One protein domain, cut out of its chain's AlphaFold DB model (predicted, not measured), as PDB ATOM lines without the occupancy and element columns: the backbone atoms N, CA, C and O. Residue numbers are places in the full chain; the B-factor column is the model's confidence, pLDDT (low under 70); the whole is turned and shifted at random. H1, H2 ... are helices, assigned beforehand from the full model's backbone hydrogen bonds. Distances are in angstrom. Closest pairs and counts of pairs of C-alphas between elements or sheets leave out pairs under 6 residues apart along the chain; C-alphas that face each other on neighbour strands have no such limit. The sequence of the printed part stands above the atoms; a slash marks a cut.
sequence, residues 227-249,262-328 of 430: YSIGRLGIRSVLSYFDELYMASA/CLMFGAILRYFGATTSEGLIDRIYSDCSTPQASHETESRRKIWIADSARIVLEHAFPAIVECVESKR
ATOM      1  N   TYR A 227     333.906 145.544 197.230       96.12
ATOM      2  CA  TYR A 227     334.957 144.610 197.637       96.12
ATOM      3  C   TYR A 227     335.002 144.431 199.161       96.12
ATOM      4  O   TYR A 227     335.041 143.299 199.642       96.12
ATOM      5  N   SER A 228     334.940 145.525 199.927       97.25
ATOM      6  CA  SER A 228     334.918 145.463 201.394       97.25
ATOM      7  C   SER A 228     333.687 144.718 201.912       97.25
ATOM      8  O   SER A 228     333.825 143.866 202.785       97.25
ATOM      9  N   ILE A 229     332.499 144.992 201.361       98.44
ATOM     10  CA  ILE A 229     331.252 144.308 201.742       98.44
ATOM     11  C   ILE A 229     331.354 142.803 201.463       98.44
ATOM     12  O   ILE A 229     331.058 141.994 202.340       98.44
ATOM     13  N   GLY A 230     331.823 142.414 200.275       97.88
ATOM     14  CA  GLY A 230     332.029 141.009 199.923       97.88
ATOM     15  C   GLY A 230     333.052 140.318 200.826       97.88
ATOM     16  O   GLY A 230     332.805 139.223 201.328       97.88
ATOM     17  N   ARG A 231     334.173 140.992 201.124       97.38
ATOM     18  CA  ARG A 231     335.199 140.507 202.060       97.38
ATOM     19  C   ARG A 231     334.628 140.278 203.462       97.38
ATOM     20  O   ARG A 231     334.921 139.249 204.068       97.38
ATOM     21  N   LEU A 232     333.817 141.203 203.976       97.88
ATOM     22  CA  LEU A 232     333.136 141.057 205.269       97.88
ATOM     23  C   LEU A 232     332.103 139.921 205.250       97.88
ATOM     24  O   LEU A 232     332.016 139.159 206.213       97.88
ATOM     25  N   GLY A 233     331.384 139.744 204.139       97.75
ATOM     26  CA  GLY A 233     330.492 138.602 203.926       97.75
ATOM     27  C   GLY A 233     331.226 137.262 203.999       97.75
ATOM     28  O   GLY A 233     330.825 136.389 204.765       97.75
ATOM     29  N   ILE A 234     332.342 137.120 203.278       97.44
ATOM     30  CA  ILE A 234     333.199 135.922 203.317       97.44
ATOM     31  C   ILE A 234     333.724 135.677 204.735       97.44
ATOM     32  O   ILE A 234     333.618 134.565 205.245       97.44
ATOM     33  N   ARG A 235     334.249 136.713 205.404       97.31
ATOM     34  CA  ARG A 235     334.733 136.604 206.790       97.31
ATOM     35  C   ARG A 235     333.635 136.139 207.744       97.31
ATOM     36  O   ARG A 235     333.904 135.285 208.575       97.31
ATOM     37  N   SER A 236     332.409 136.631 207.576       96.62
ATOM     38  CA  SER A 236     331.262 136.211 208.391       96.62
ATOM     39  C   SER A 236     330.926 134.726 208.200       96.62
ATOM     40  O   SER A 236     330.597 134.047 209.168       96.62
ATOM     41  N   VAL A 237     331.058 134.197 206.975       95.88
ATOM     42  CA  VAL A 237     330.908 132.755 206.704       95.88
ATOM     43  C   VAL A 237     331.996 131.944 207.407       95.88
ATOM     44  O   VAL A 237     331.690 130.923 208.016       95.88
ATOM     45  N   LEU A 238     333.255 132.383 207.338       95.62
ATOM     46  CA  LEU A 238     334.371 131.684 207.987       95.62
ATOM     47  C   LEU A 238     334.217 131.680 209.514       95.62
ATOM     48  O   LEU A 238     334.295 130.617 210.122       95.62
ATOM     49  N   SER A 239     333.887 132.826 210.113       93.56
ATOM     50  CA  SER A 239     333.620 132.924 211.553       93.56
ATOM     51  C   SER A 239     332.468 132.020 211.995       93.56
ATOM     52  O   SER A 239     332.551 131.393 213.045       93.56
ATOM     53  N   TYR A 240     331.424 131.873 211.173       91.56
ATOM     54  CA  TYR A 240     330.344 130.925 211.448       91.56
ATOM     55  C   TYR A 240     330.829 129.466 211.501       91.56
ATOM     56  O   TYR A 240     330.402 128.712 212.374       91.56
ATOM     57  N   PHE A 241     331.733 129.051 210.607       91.31
ATOM     58  CA  PHE A 241     332.317 127.706 210.670       91.31
ATOM     59  C   PHE A 241     333.210 127.513 211.902       91.31
ATOM     60  O   PHE A 241     333.126 126.455 212.531       91.31
ATOM     61  N   ASP A 242     333.988 128.524 212.294       90.06
ATOM     62  CA  ASP A 242     334.783 128.485 213.530       90.06
ATOM     63  C   ASP A 242     333.884 128.309 214.766       90.06
ATOM     64  O   ASP A 242     334.149 127.462 215.623       90.06
ATOM     65  N   GLU A 243     332.770 129.048 214.839       87.81
ATOM     66  CA  GLU A 243     331.774 128.922 215.912       87.81
ATOM     67  C   GLU A 243     331.149 127.519 215.959       87.81
ATOM     68  O   GLU A 243     331.018 126.932 217.039       87.81
ATOM     69  N   LEU A 244     330.808 126.941 214.800       86.00
ATOM     70  CA  LEU A 244     330.307 125.565 214.716       86.00
ATOM     71  C   LEU A 244     331.347 124.546 215.196       86.00
ATOM     72  O   LEU A 244     331.000 123.613 215.928       86.00
ATOM     73  N   TYR A 245     332.613 124.717 214.808       84.69
ATOM     74  CA  TYR A 245     333.702 123.842 215.231       84.69
ATOM     75  C   TYR A 245     333.897 123.905 216.753       84.69
ATOM     76  O   TYR A 245     333.887 122.860 217.410       84.69
ATOM     77  N   MET A 246     333.940 125.106 217.340       80.38
ATOM     78  CA  MET A 246     334.023 125.303 218.795       80.38
ATOM     79  C   MET A 246     332.837 124.674 219.541       80.38
ATOM     80  O   MET A 246     333.029 123.951 220.521       80.38
ATOM     81  N   ALA A 247     331.609 124.877 219.052       80.94
ATOM     82  CA  ALA A 247     330.408 124.280 219.640       80.94
ATOM     83  C   ALA A 247     330.411 122.741 219.563       80.94
ATOM     84  O   ALA A 247     329.849 122.066 220.429       80.94
ATOM     85  N   SER A 248     331.047 122.170 218.536       78.62
ATOM     86  CA  SER A 248     331.203 120.721 218.391       78.62
ATOM     87  C   SER A 248     332.290 120.139 219.306       78.62
ATOM     88  O   SER A 248     332.098 119.047 219.843       78.62
ATOM     89  N   ALA A 249     333.377 120.884 219.536       76.94
ATOM     90  CA  ALA A 249     334.493 120.493 220.396       76.94
ATOM     91  C   ALA A 249     334.157 120.600 221.897       76.94
ATOM     92  O   ALA A 249     334.685 119.840 222.704       76.94
ATOM     93  N   CYS A 262     322.275 130.433 208.327       83.50
ATOM     94  CA  CYS A 262     321.960 131.720 207.726       83.50
ATOM     95  C   CYS A 262     321.894 131.555 206.196       83.50
ATOM     96  O   CYS A 262     322.871 131.134 205.572       83.50
ATOM     97  N   LEU A 263     320.735 131.844 205.584       93.00
ATOM     98  CA  LEU A 263     320.523 131.637 204.142       93.00
ATOM     99  C   LEU A 263     321.544 132.420 203.302       93.00
ATOM    100  O   LEU A 263     321.982 131.928 202.264       93.00
ATOM    101  N   MET A 264     321.970 133.588 203.796       96.06
ATOM    102  CA  MET A 264     323.004 134.403 203.159       96.06
ATOM    103  C   MET A 264     324.341 133.661 203.080       96.06
ATOM    104  O   MET A 264     324.990 133.686 202.038       96.06
ATOM    105  N   PHE A 265     324.746 132.949 204.138       95.88
ATOM    106  CA  PHE A 265     325.992 132.175 204.123       95.88
ATOM    107  C   PHE A 265     325.937 131.045 203.096       95.88
ATOM    108  O   PHE A 265     326.893 130.845 202.350       95.88
ATOM    109  N   GLY A 266     324.792 130.364 202.989       94.50
ATOM    110  CA  GLY A 266     324.567 129.365 201.943       94.50
ATOM    111  C   GLY A 266     324.639 129.952 200.528       94.50
ATOM    112  O   GLY A 266     325.197 129.320 199.631       94.50
ATOM    113  N   ALA A 267     324.119 131.165 200.320       96.62
ATOM    114  CA  ALA A 267     324.204 131.863 199.039       96.62
ATOM    115  C   ALA A 267     325.648 132.267 198.685       96.62
ATOM    116  O   ALA A 267     326.072 132.041 197.554       96.62
ATOM    117  N   ILE A 268     326.422 132.780 199.651       97.00
ATOM    118  CA  ILE A 268     327.845 133.120 199.466       97.00
ATOM    119  C   ILE A 268     328.662 131.867 199.123       97.00
ATOM    120  O   ILE A 268     329.405 131.867 198.143       97.00
ATOM    121  N   LEU A 269     328.493 130.778 199.877       96.19
ATOM    122  CA  LEU A 269     329.156 129.498 199.606       96.19
ATOM    123  C   LEU A 269     328.855 128.997 198.187       96.19
ATOM    124  O   LEU A 269     329.775 128.681 197.433       96.19
ATOM    125  N   ARG A 270     327.577 129.019 197.784       96.19
ATOM    126  CA  ARG A 270     327.150 128.625 196.435       96.19
ATOM    127  C   ARG A 270     327.766 129.504 195.347       96.19
ATOM    128  O   ARG A 270     328.197 128.966 194.334       96.19
ATOM    129  N   TYR A 271     327.825 130.819 195.554       96.75
ATOM    130  CA  TYR A 271     328.434 131.758 194.608       96.75
ATOM    131  C   TYR A 271     329.910 131.434 194.347       96.75
ATOM    132  O   TYR A 271     330.354 131.426 193.201       96.75
ATOM    133  N   PHE A 272     330.658 131.091 195.398       94.88
ATOM    134  CA  PHE A 272     332.058 130.685 195.273       94.88
ATOM    135  C   PHE A 272     332.245 129.204 194.899       94.88
ATOM    136  O   PHE A 272     333.376 128.778 194.676       94.88
ATOM    137  N   GLY A 273     331.172 128.417 194.782       94.81
ATOM    138  CA  GLY A 273     331.256 126.980 194.505       94.81
ATOM    139  C   GLY A 273     331.871 126.173 195.653       94.81
ATOM    140  O   GLY A 273     332.434 125.109 195.418       94.81
ATOM    141  N   ALA A 274     331.781 126.681 196.882       93.94
ATOM    142  CA  ALA A 274     332.294 126.043 198.086       93.94
ATOM    143  C   ALA A 274     331.155 125.435 198.917       93.94
ATOM    144  O   ALA A 274     330.018 125.903 198.890       93.94
ATOM    145  N   THR A 275     331.468 124.397 199.688       91.06
ATOM    146  CA  THR A 275     330.542 123.776 200.655       91.06
ATOM    147  C   THR A 275     331.086 123.780 202.084       91.06
ATOM    148  O   THR A 275     330.314 123.573 203.019       91.06
ATOM    149  N   THR A 276     332.382 124.054 202.260       92.19
ATOM    150  CA  THR A 276     333.082 124.118 203.553       92.19
ATOM    151  C   THR A 276     333.933 125.387 203.657       92.19
ATOM    152  O   THR A 276     334.145 126.086 202.659       92.19
ATOM    153  N   SER A 277     334.434 125.680 204.861       92.88
ATOM    154  CA  SER A 277     335.410 126.745 205.126       92.88
ATOM    155  C   SER A 277     336.674 126.596 204.280       92.88
ATOM    156  O   SER A 277     337.112 127.561 203.660       92.88
ATOM    157  N   GLU A 278     337.229 125.386 204.199       94.06
ATOM    158  CA  GLU A 278     338.467 125.087 203.468       94.06
ATOM    159  C   GLU A 278     338.270 125.314 201.972       94.06
ATOM    160  O   GLU A 278     339.045 126.038 201.357       94.06
ATOM    161  N   GLY A 279     337.174 124.798 201.401       93.38
ATOM    162  CA  GLY A 279     336.873 124.996 199.982       93.38
ATOM    163  C   GLY A 279     336.668 126.469 199.616       93.38
ATOM    164  O   GLY A 279     337.029 126.894 198.518       93.38
ATOM    165  N   LEU A 280     336.126 127.274 200.537       94.19
ATOM    166  CA  LEU A 280     335.994 128.717 200.341       94.19
ATOM    167  C   LEU A 280     337.362 129.413 200.373       94.19
ATOM    168  O   LEU A 280     337.632 130.250 199.514       94.19
ATOM    169  N   ILE A 281     338.233 129.056 201.321       93.75
ATOM    170  CA  ILE A 281     339.608 129.571 201.398       93.75
ATOM    171  C   ILE A 281     340.371 129.203 200.120       93.75
ATOM    172  O   ILE A 281     340.890 130.093 199.444       93.75
ATOM    173  N   ASP A 282     340.359 127.929 199.732       91.19
ATOM    174  CA  ASP A 282     341.023 127.432 198.527       91.19
ATOM    175  C   ASP A 282     340.544 128.178 197.282       91.19
ATOM    176  O   ASP A 282     341.354 128.574 196.445       91.19
ATOM    177  N   ARG A 283     339.239 128.456 197.175       89.62
ATOM    178  CA  ARG A 283     338.694 129.224 196.054       89.62
ATOM    179  C   ARG A 283     339.220 130.656 196.002       89.62
ATOM    180  O   ARG A 283     339.525 131.146 194.919       89.62
ATOM    181  N   ILE A 284     339.297 131.343 197.140       89.12
ATOM    182  CA  ILE A 284     339.746 132.742 197.196       89.12
ATOM    183  C   ILE A 284     341.249 132.853 196.909       89.12
ATOM    184  O   ILE A 284     341.683 133.820 196.273       89.12
ATOM    185  N   TYR A 285     342.035 131.866 197.343       87.00
ATOM    186  CA  TYR A 285     343.490 131.849 197.195       87.00
ATOM    187  C   TYR A 285     344.006 131.034 196.002       87.00
ATOM    188  O   TYR A 285     345.208 131.096 195.743       87.00
ATOM    189  N   SER A 286     343.144 130.354 195.229       78.69
ATOM    190  CA  SER A 286     343.528 129.492 194.087       78.69
ATOM    191  C   SER A 286     344.487 130.164 193.104       78.69
ATOM    192  O   SER A 286     345.338 129.532 192.488       78.69
ATOM    193  N   ASP A 287     344.349 131.478 193.000       65.38
ATOM    194  CA  ASP A 287     345.017 132.344 192.046       65.38
ATOM    195  C   ASP A 287     346.368 132.901 192.575       65.38
ATOM    196  O   ASP A 287     347.043 133.632 191.862       65.38
ATOM    197  N   CYS A 288     346.757 132.612 193.830       53.88
ATOM    198  CA  CYS A 288     348.034 133.021 194.454       53.88
ATOM    199  C   CYS A 288     349.082 131.902 194.506       53.88
ATOM    200  O   CYS A 288     350.231 132.160 194.860       53.88
ATOM    201  N   SER A 289     348.707 130.666 194.178       47.72
ATOM    202  CA  SER A 289     349.576 129.498 194.348       47.72
ATOM    203  C   SER A 289     350.643 129.355 193.257       47.72
ATOM    204  O   SER A 289     351.394 128.381 193.265       47.72
ATOM    205  N   THR A 290     350.738 130.303 192.315       51.00
ATOM    206  CA  THR A 290     351.746 130.289 191.250       51.00
ATOM    207  C   THR A 290     352.556 131.595 191.227       51.00
ATOM    208  O   THR A 290     351.979 132.683 191.209       51.00
ATOM    209  N   PRO A 291     353.901 131.531 191.148       54.38
ATOM    210  CA  PRO A 291     354.773 132.707 190.990       54.38
ATOM    211  C   PRO A 291     354.527 133.535 189.712       54.38
ATOM    212  O   PRO A 291     355.177 134.554 189.506       54.38
ATOM    213  N   GLN A 292     353.629 133.079 188.834       52.91
ATOM    214  CA  GLN A 292     353.289 133.669 187.535       52.91
ATOM    215  C   GLN A 292     351.882 134.282 187.512       52.91
ATOM    216  O   GLN A 292     351.383 134.600 186.432       52.91
ATOM    217  N   ALA A 293     351.219 134.427 188.665       57.22
ATOM    218  CA  ALA A 293     349.905 135.055 188.737       57.22
ATOM    219  C   ALA A 293     349.957 136.462 188.114       57.22
ATOM    220  O   ALA A 293     350.591 137.378 188.639       57.22
ATOM    221  N   SER A 294     349.325 136.620 186.950       62.06
ATOM    222  CA  SER A 294     349.308 137.880 186.210       62.06
ATOM    223  C   SER A 294     348.493 138.942 186.958       62.06
ATOM    224  O   SER A 294     347.541 138.615 187.671       62.06
ATOM    225  N   HIS A 295     348.787 140.229 186.735       63.84
ATOM    226  CA  HIS A 295     347.964 141.352 187.226       63.84
ATOM    227  C   HIS A 295     346.469 141.213 186.874       63.84
ATOM    228  O   HIS A 295     345.594 141.701 187.596       63.84
ATOM    229  N   GLU A 296     346.153 140.523 185.775       66.19
ATOM    230  CA  GLU A 296     344.781 140.204 185.373       66.19
ATOM    231  C   GLU A 296     344.093 139.286 186.385       66.19
ATOM    232  O   GLU A 296     342.922 139.476 186.708       66.19
ATOM    233  N   THR A 297     344.828 138.324 186.934       69.25
ATOM    234  CA  THR A 297     344.314 137.343 187.890       69.25
ATOM    235  C   THR A 297     343.918 138.021 189.207       69.25
ATOM    236  O   THR A 297     342.802 137.831 189.696       69.25
ATOM    237  N   GLU A 298     344.773 138.897 189.739       72.38
ATOM    238  CA  GLU A 298     344.457 139.708 190.922       72.38
ATOM    239  C   GLU A 298     343.268 140.653 190.666       72.38
ATOM    240  O   GLU A 298     342.364 140.781 191.497       72.38
ATOM    241  N   SER A 299     343.206 141.253 189.475       74.44
ATOM    242  CA  SER A 299     342.101 142.132 189.077       74.44
ATOM    243  C   SER A 299     340.764 141.387 189.009       74.44
ATOM    244  O   SER A 299     339.759 141.877 189.528       74.44
ATOM    245  N   ARG A 300     340.734 140.166 188.452       80.44
ATOM    246  CA  ARG A 300     339.541 139.301 188.504       80.44
ATOM    247  C   ARG A 300     339.163 138.972 189.943       80.44
ATOM    248  O   ARG A 300     337.975 138.993 190.272       80.44
ATOM    249  N   ARG A 301     340.160 138.733 190.808       85.38
ATOM    250  CA  ARG A 301     339.912 138.443 192.220       85.38
ATOM    251  C   ARG A 301     339.273 139.619 192.962       85.38
ATOM    252  O   ARG A 301     338.487 139.448 193.890       85.38
ATOM    253  N   LYS A 302     339.591 140.845 192.576       87.06
ATOM    254  CA  LYS A 302     338.884 142.006 193.113       87.06
ATOM    255  C   LYS A 302     337.408 141.984 192.697       87.06
ATOM    256  O   LYS A 302     336.531 142.223 193.523       87.06
ATOM    257  N   ILE A 303     337.134 141.671 191.431       87.56
ATOM    258  CA  ILE A 303     335.797 141.776 190.834       87.56
ATOM    259  C   ILE A 303     334.813 140.760 191.424       87.56
ATOM    260  O   ILE A 303     333.764 141.174 191.894       87.56
ATOM    261  N   TRP A 304     335.135 139.465 191.461       90.81
ATOM    262  CA  TRP A 304     334.216 138.436 191.995       90.81
ATOM    263  C   TRP A 304     333.922 138.584 193.514       90.81
ATOM    264  O   TRP A 304     332.814 138.314 193.964       90.81
ATOM    265  N   ILE A 305     334.863 139.102 194.323       94.88
ATOM    266  CA  ILE A 305     334.653 139.385 195.748       94.88
ATOM    267  C   ILE A 305     333.725 140.584 195.851       94.88
ATOM    268  O   ILE A 305     332.747 140.528 196.587       94.88
ATOM    269  N   ALA A 306     333.975 141.638 195.072       95.00
ATOM    270  CA  ALA A 306     333.081 142.783 195.024       95.00
ATOM    271  C   ALA A 306     331.668 142.414 194.546       95.00
ATOM    272  O   ALA A 306     330.691 142.908 195.094       95.00
ATOM    273  N   ASP A 307     331.542 141.524 193.565       95.31
ATOM    274  CA  ASP A 307     330.254 141.080 193.033       95.31
ATOM    275  C   ASP A 307     329.448 140.271 194.066       95.31
ATOM    276  O   ASP A 307     328.233 140.443 194.171       95.31
ATOM    277  N   SER A 308     330.116 139.517 194.950       97.06
ATOM    278  CA  SER A 308     329.448 138.849 196.080       97.06
ATOM    279  C   SER A 308     328.745 139.812 197.056       97.06
ATOM    280  O   SER A 308     327.841 139.396 197.782       97.06
ATOM    281  N   ALA A 309     329.068 141.115 197.045       97.94
ATOM    282  CA  ALA A 309     328.348 142.121 197.832       97.94
ATOM    283  C   ALA A 309     326.862 142.225 197.467       97.94
ATOM    284  O   ALA A 309     326.054 142.619 198.308       97.94
ATOM    285  N   ARG A 310     326.481 141.847 196.238       97.44
ATOM    286  CA  ARG A 310     325.075 141.808 195.804       97.44
ATOM    287  C   ARG A 310     324.247 140.875 196.681       97.44
ATOM    288  O   ARG A 310     323.153 141.249 197.076       97.44
ATOM    289  N   ILE A 311     324.818 139.737 197.073       97.94
ATOM    290  CA  ILE A 311     324.175 138.763 197.964       97.94
ATOM    291  C   ILE A 311     323.903 139.404 199.330       97.94
ATOM    292  O   ILE A 311     322.813 139.272 199.883       97.94
ATOM    293  N   VAL A 312     324.873 140.152 199.868       98.12
ATOM    294  CA  VAL A 312     324.704 140.873 201.140       98.12
ATOM    295  C   VAL A 312     323.601 141.928 201.017       98.12
ATOM    296  O   VAL A 312     322.718 141.993 201.867       98.12
ATOM    297  N   LEU A 313     323.601 142.722 199.942       97.88
ATOM    298  CA  LEU A 313     322.577 143.743 199.694       97.88
ATOM    299  C   LEU A 313     321.171 143.138 199.540       97.88
ATOM    300  O   LEU A 313     320.218 143.668 200.109       97.88
ATOM    301  N   GLU A 314     321.039 142.022 198.820       97.12
ATOM    302  CA  GLU A 314     319.775 141.293 198.636       97.12
ATOM    303  C   GLU A 314     319.211 140.786 199.967       97.12
ATOM    304  O   GLU A 314     318.013 140.902 200.220       97.12
ATOM    305  N   HIS A 315     320.069 140.278 200.857       97.12
ATOM    306  CA  HIS A 315     319.648 139.824 202.181       97.12
ATOM    307  C   HIS A 315     319.414 140.965 203.183       97.12
ATOM    308  O   HIS A 315     318.604 140.798 204.098       97.12
ATOM    309  N   ALA A 316     320.068 142.119 203.022       97.44
ATOM    310  CA  ALA A 316     319.826 143.309 203.841       97.44
ATOM    311  C   ALA A 316     318.489 143.985 203.497       97.44
ATOM    312  O   ALA A 316     317.731 144.370 204.393       97.44
ATOM    313  N   PHE A 317     318.179 144.074 202.201       96.75
ATOM    314  CA  PHE A 317     317.007 144.773 201.671       96.75
ATOM    315  C   PHE A 317     316.096 143.852 200.832       96.75
ATOM    316  O   PHE A 317     315.802 144.172 199.678       96.75
ATOM    317  N   PRO A 318     315.624 142.710 201.373       94.94
ATOM    318  CA  PRO A 318     314.785 141.795 200.614       94.94
ATOM    319  C   PRO A 318     313.361 142.345 200.489       94.94
ATOM    320  O   PRO A 318     312.852 142.993 201.408       94.94
ATOM    321  N   ALA A 319     312.674 142.004 199.396       92.31
ATOM    322  CA  ALA A 319     311.247 142.297 199.246       92.31
ATOM    323  C   ALA A 319     310.397 141.562 200.303       92.31
ATOM    324  O   ALA A 319     309.411 142.101 200.799       92.31
ATOM    325  N   ILE A 320     310.797 140.338 200.669       92.38
ATOM    326  CA  ILE A 320     310.155 139.508 201.694       92.38
ATOM    327  C   ILE A 320     311.241 138.941 202.611       92.38
ATOM    328  O   ILE A 320     312.225 138.366 202.150       92.38
ATOM    329  N   VAL A 321     311.079 139.093 203.927       92.25
ATOM    330  CA  VAL A 321     312.060 138.605 204.907       92.25
ATOM    331  C   VAL A 321     311.871 137.103 205.142       92.25
ATOM    332  O   VAL A 321     311.097 136.694 206.000       92.25
ATOM    333  N   GLU A 322     312.612 136.275 204.403       89.69
ATOM    334  CA  GLU A 322     312.603 134.811 204.572       89.69
ATOM    335  C   GLU A 322     313.388 134.335 205.808       89.69
ATOM    336  O   GLU A 322     313.062 133.321 206.431       89.69
ATOM    337  N   CYS A 323     314.449 135.062 206.172       91.50
ATOM    338  CA  CYS A 323     315.316 134.739 207.301       91.50
ATOM    339  C   CYS A 323     315.758 136.015 208.026       91.50
ATOM    340  O   CYS A 323     316.544 136.805 207.502       91.50
ATOM    341  N   VAL A 324     315.260 136.195 209.254       92.25
ATOM    342  CA  VAL A 324     315.586 137.349 210.108       92.25
ATOM    343  C   VAL A 324     317.077 137.395 210.443       92.25
ATOM    344  O   VAL A 324     317.656 138.477 210.450       92.25
ATOM    345  N   GLU A 325     317.704 136.235 210.669       91.56
ATOM    346  CA  GLU A 325     319.139 136.154 210.956       91.56
ATOM    347  C   GLU A 325     319.965 136.661 209.772       91.56
ATOM    348  O   GLU A 325     320.769 137.567 209.948       91.56
ATOM    349  N   SER A 326     319.677 136.185 208.550       94.50
ATOM    350  CA  SER A 326     320.339 136.673 207.331       94.50
ATOM    351  C   SER A 326     320.232 138.182 207.186       94.50
ATOM    352  O   SER A 326     321.230 138.836 206.898       94.50
ATOM    353  N   LYS A 327     319.039 138.746 207.415       95.94
ATOM    354  CA  LYS A 327     318.837 140.193 207.336       95.94
ATOM    355  C   LYS A 327     319.648 140.937 208.393       95.94
ATOM    356  O   LYS A 327     320.279 141.940 208.071       95.94
ATOM    357  N   ARG A 328     319.664 140.451 209.638       95.75
ATOM    358  CA  ARG A 328     320.448 141.059 210.723       95.75
ATOM    359  C   ARG A 328     321.942 141.034 210.408       95.75
ATOM    360  O   ARG A 328     322.585 142.075 210.507       95.75
TER     361      ARG A 328
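Overview. This is residues 227 to 249 and 262 to 328 of the 430 residues of the protein "GlcNAc kinase" of Microbotryum lychnidis-dioicae (strain p1A1 Lamole / MvSl-1064) (UniProt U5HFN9). Look for a flat body of two helical rows: H2 and H3 run out on one side, and H4 and H5 come back end to end on the other. The longest helix, H1, crosses both rows and its residues 243 to 249 stick out; short H6 packs on H2 and H5 at one end, and residues 289 to 296, of which 295 and 296 belong to H4, stand free at the other. The printed part has 90 residues with six named helices, H1 to H6 in chain order, no named strand, and is all helix. It is only just compact, close to loose, with a radius of gyration of the C-alphas of 14.3 A and spans of 44 by 37 by 19 A.

Arrangement. Begin with H1, residues 227 to 249, a hub with H2, residues 263 to 272; each touches four helices. H1 touches H2 with residues 233 to 237 alone, C-alphas 237 and 265 being closest at 5.6 A, at a steep tilt of 68 degrees, only just short of about perpendicular. Its residues 227 to 231 alone touch H4, residues 295 to 307, about perpendicular at 73 degrees; the closest C-alphas, 227 and 306, are 3.7 A apart. H2 touches H5, residues 309 to 316, at a shallow tilt of 12 degrees, opposite ways; the closest C-alphas, 264 and 315, are 6.5 A apart. H1 only just touches H3, residues 277 to 285, with 3 pairs of C-alphas within 8 A, the closest being 238 and 277 at 5.8 A. H5 touches H6, residues 324 to 328, where C-alphas 316 and 327 are closest at 4.8 A; H1 and H6 are apart. Every O i to N i+4 pair is within hydrogen-bond range in H1, H2, H3, H5 and H6, and 8 of 9 in H4.

Along the chain. Find C-alpha 227 at (334.957, 144.610, 197.637); from there H1 runs 33.2 A to C-alpha 249 at (334.493, 120.493, 220.396). H4 measures 18.6 A, H2 14.6 A, H3 12.4 A, H5 10.5 A and H6 6.1 A, ending at C-alpha 328, (320.448, 141.059, 210.723).

Size, cuts and confidence. The C-alphas of Pro 291 and Ile 320, 46.4 A apart, are the two farthest apart. Residues 250 to 261 are not printed, and C-alphas 249 and 262 are 21.1 A apart across this cut. Of the links that are printed whole, none is long. Look in the B-factor column for pLDDT under 70 at residues 287 to 297.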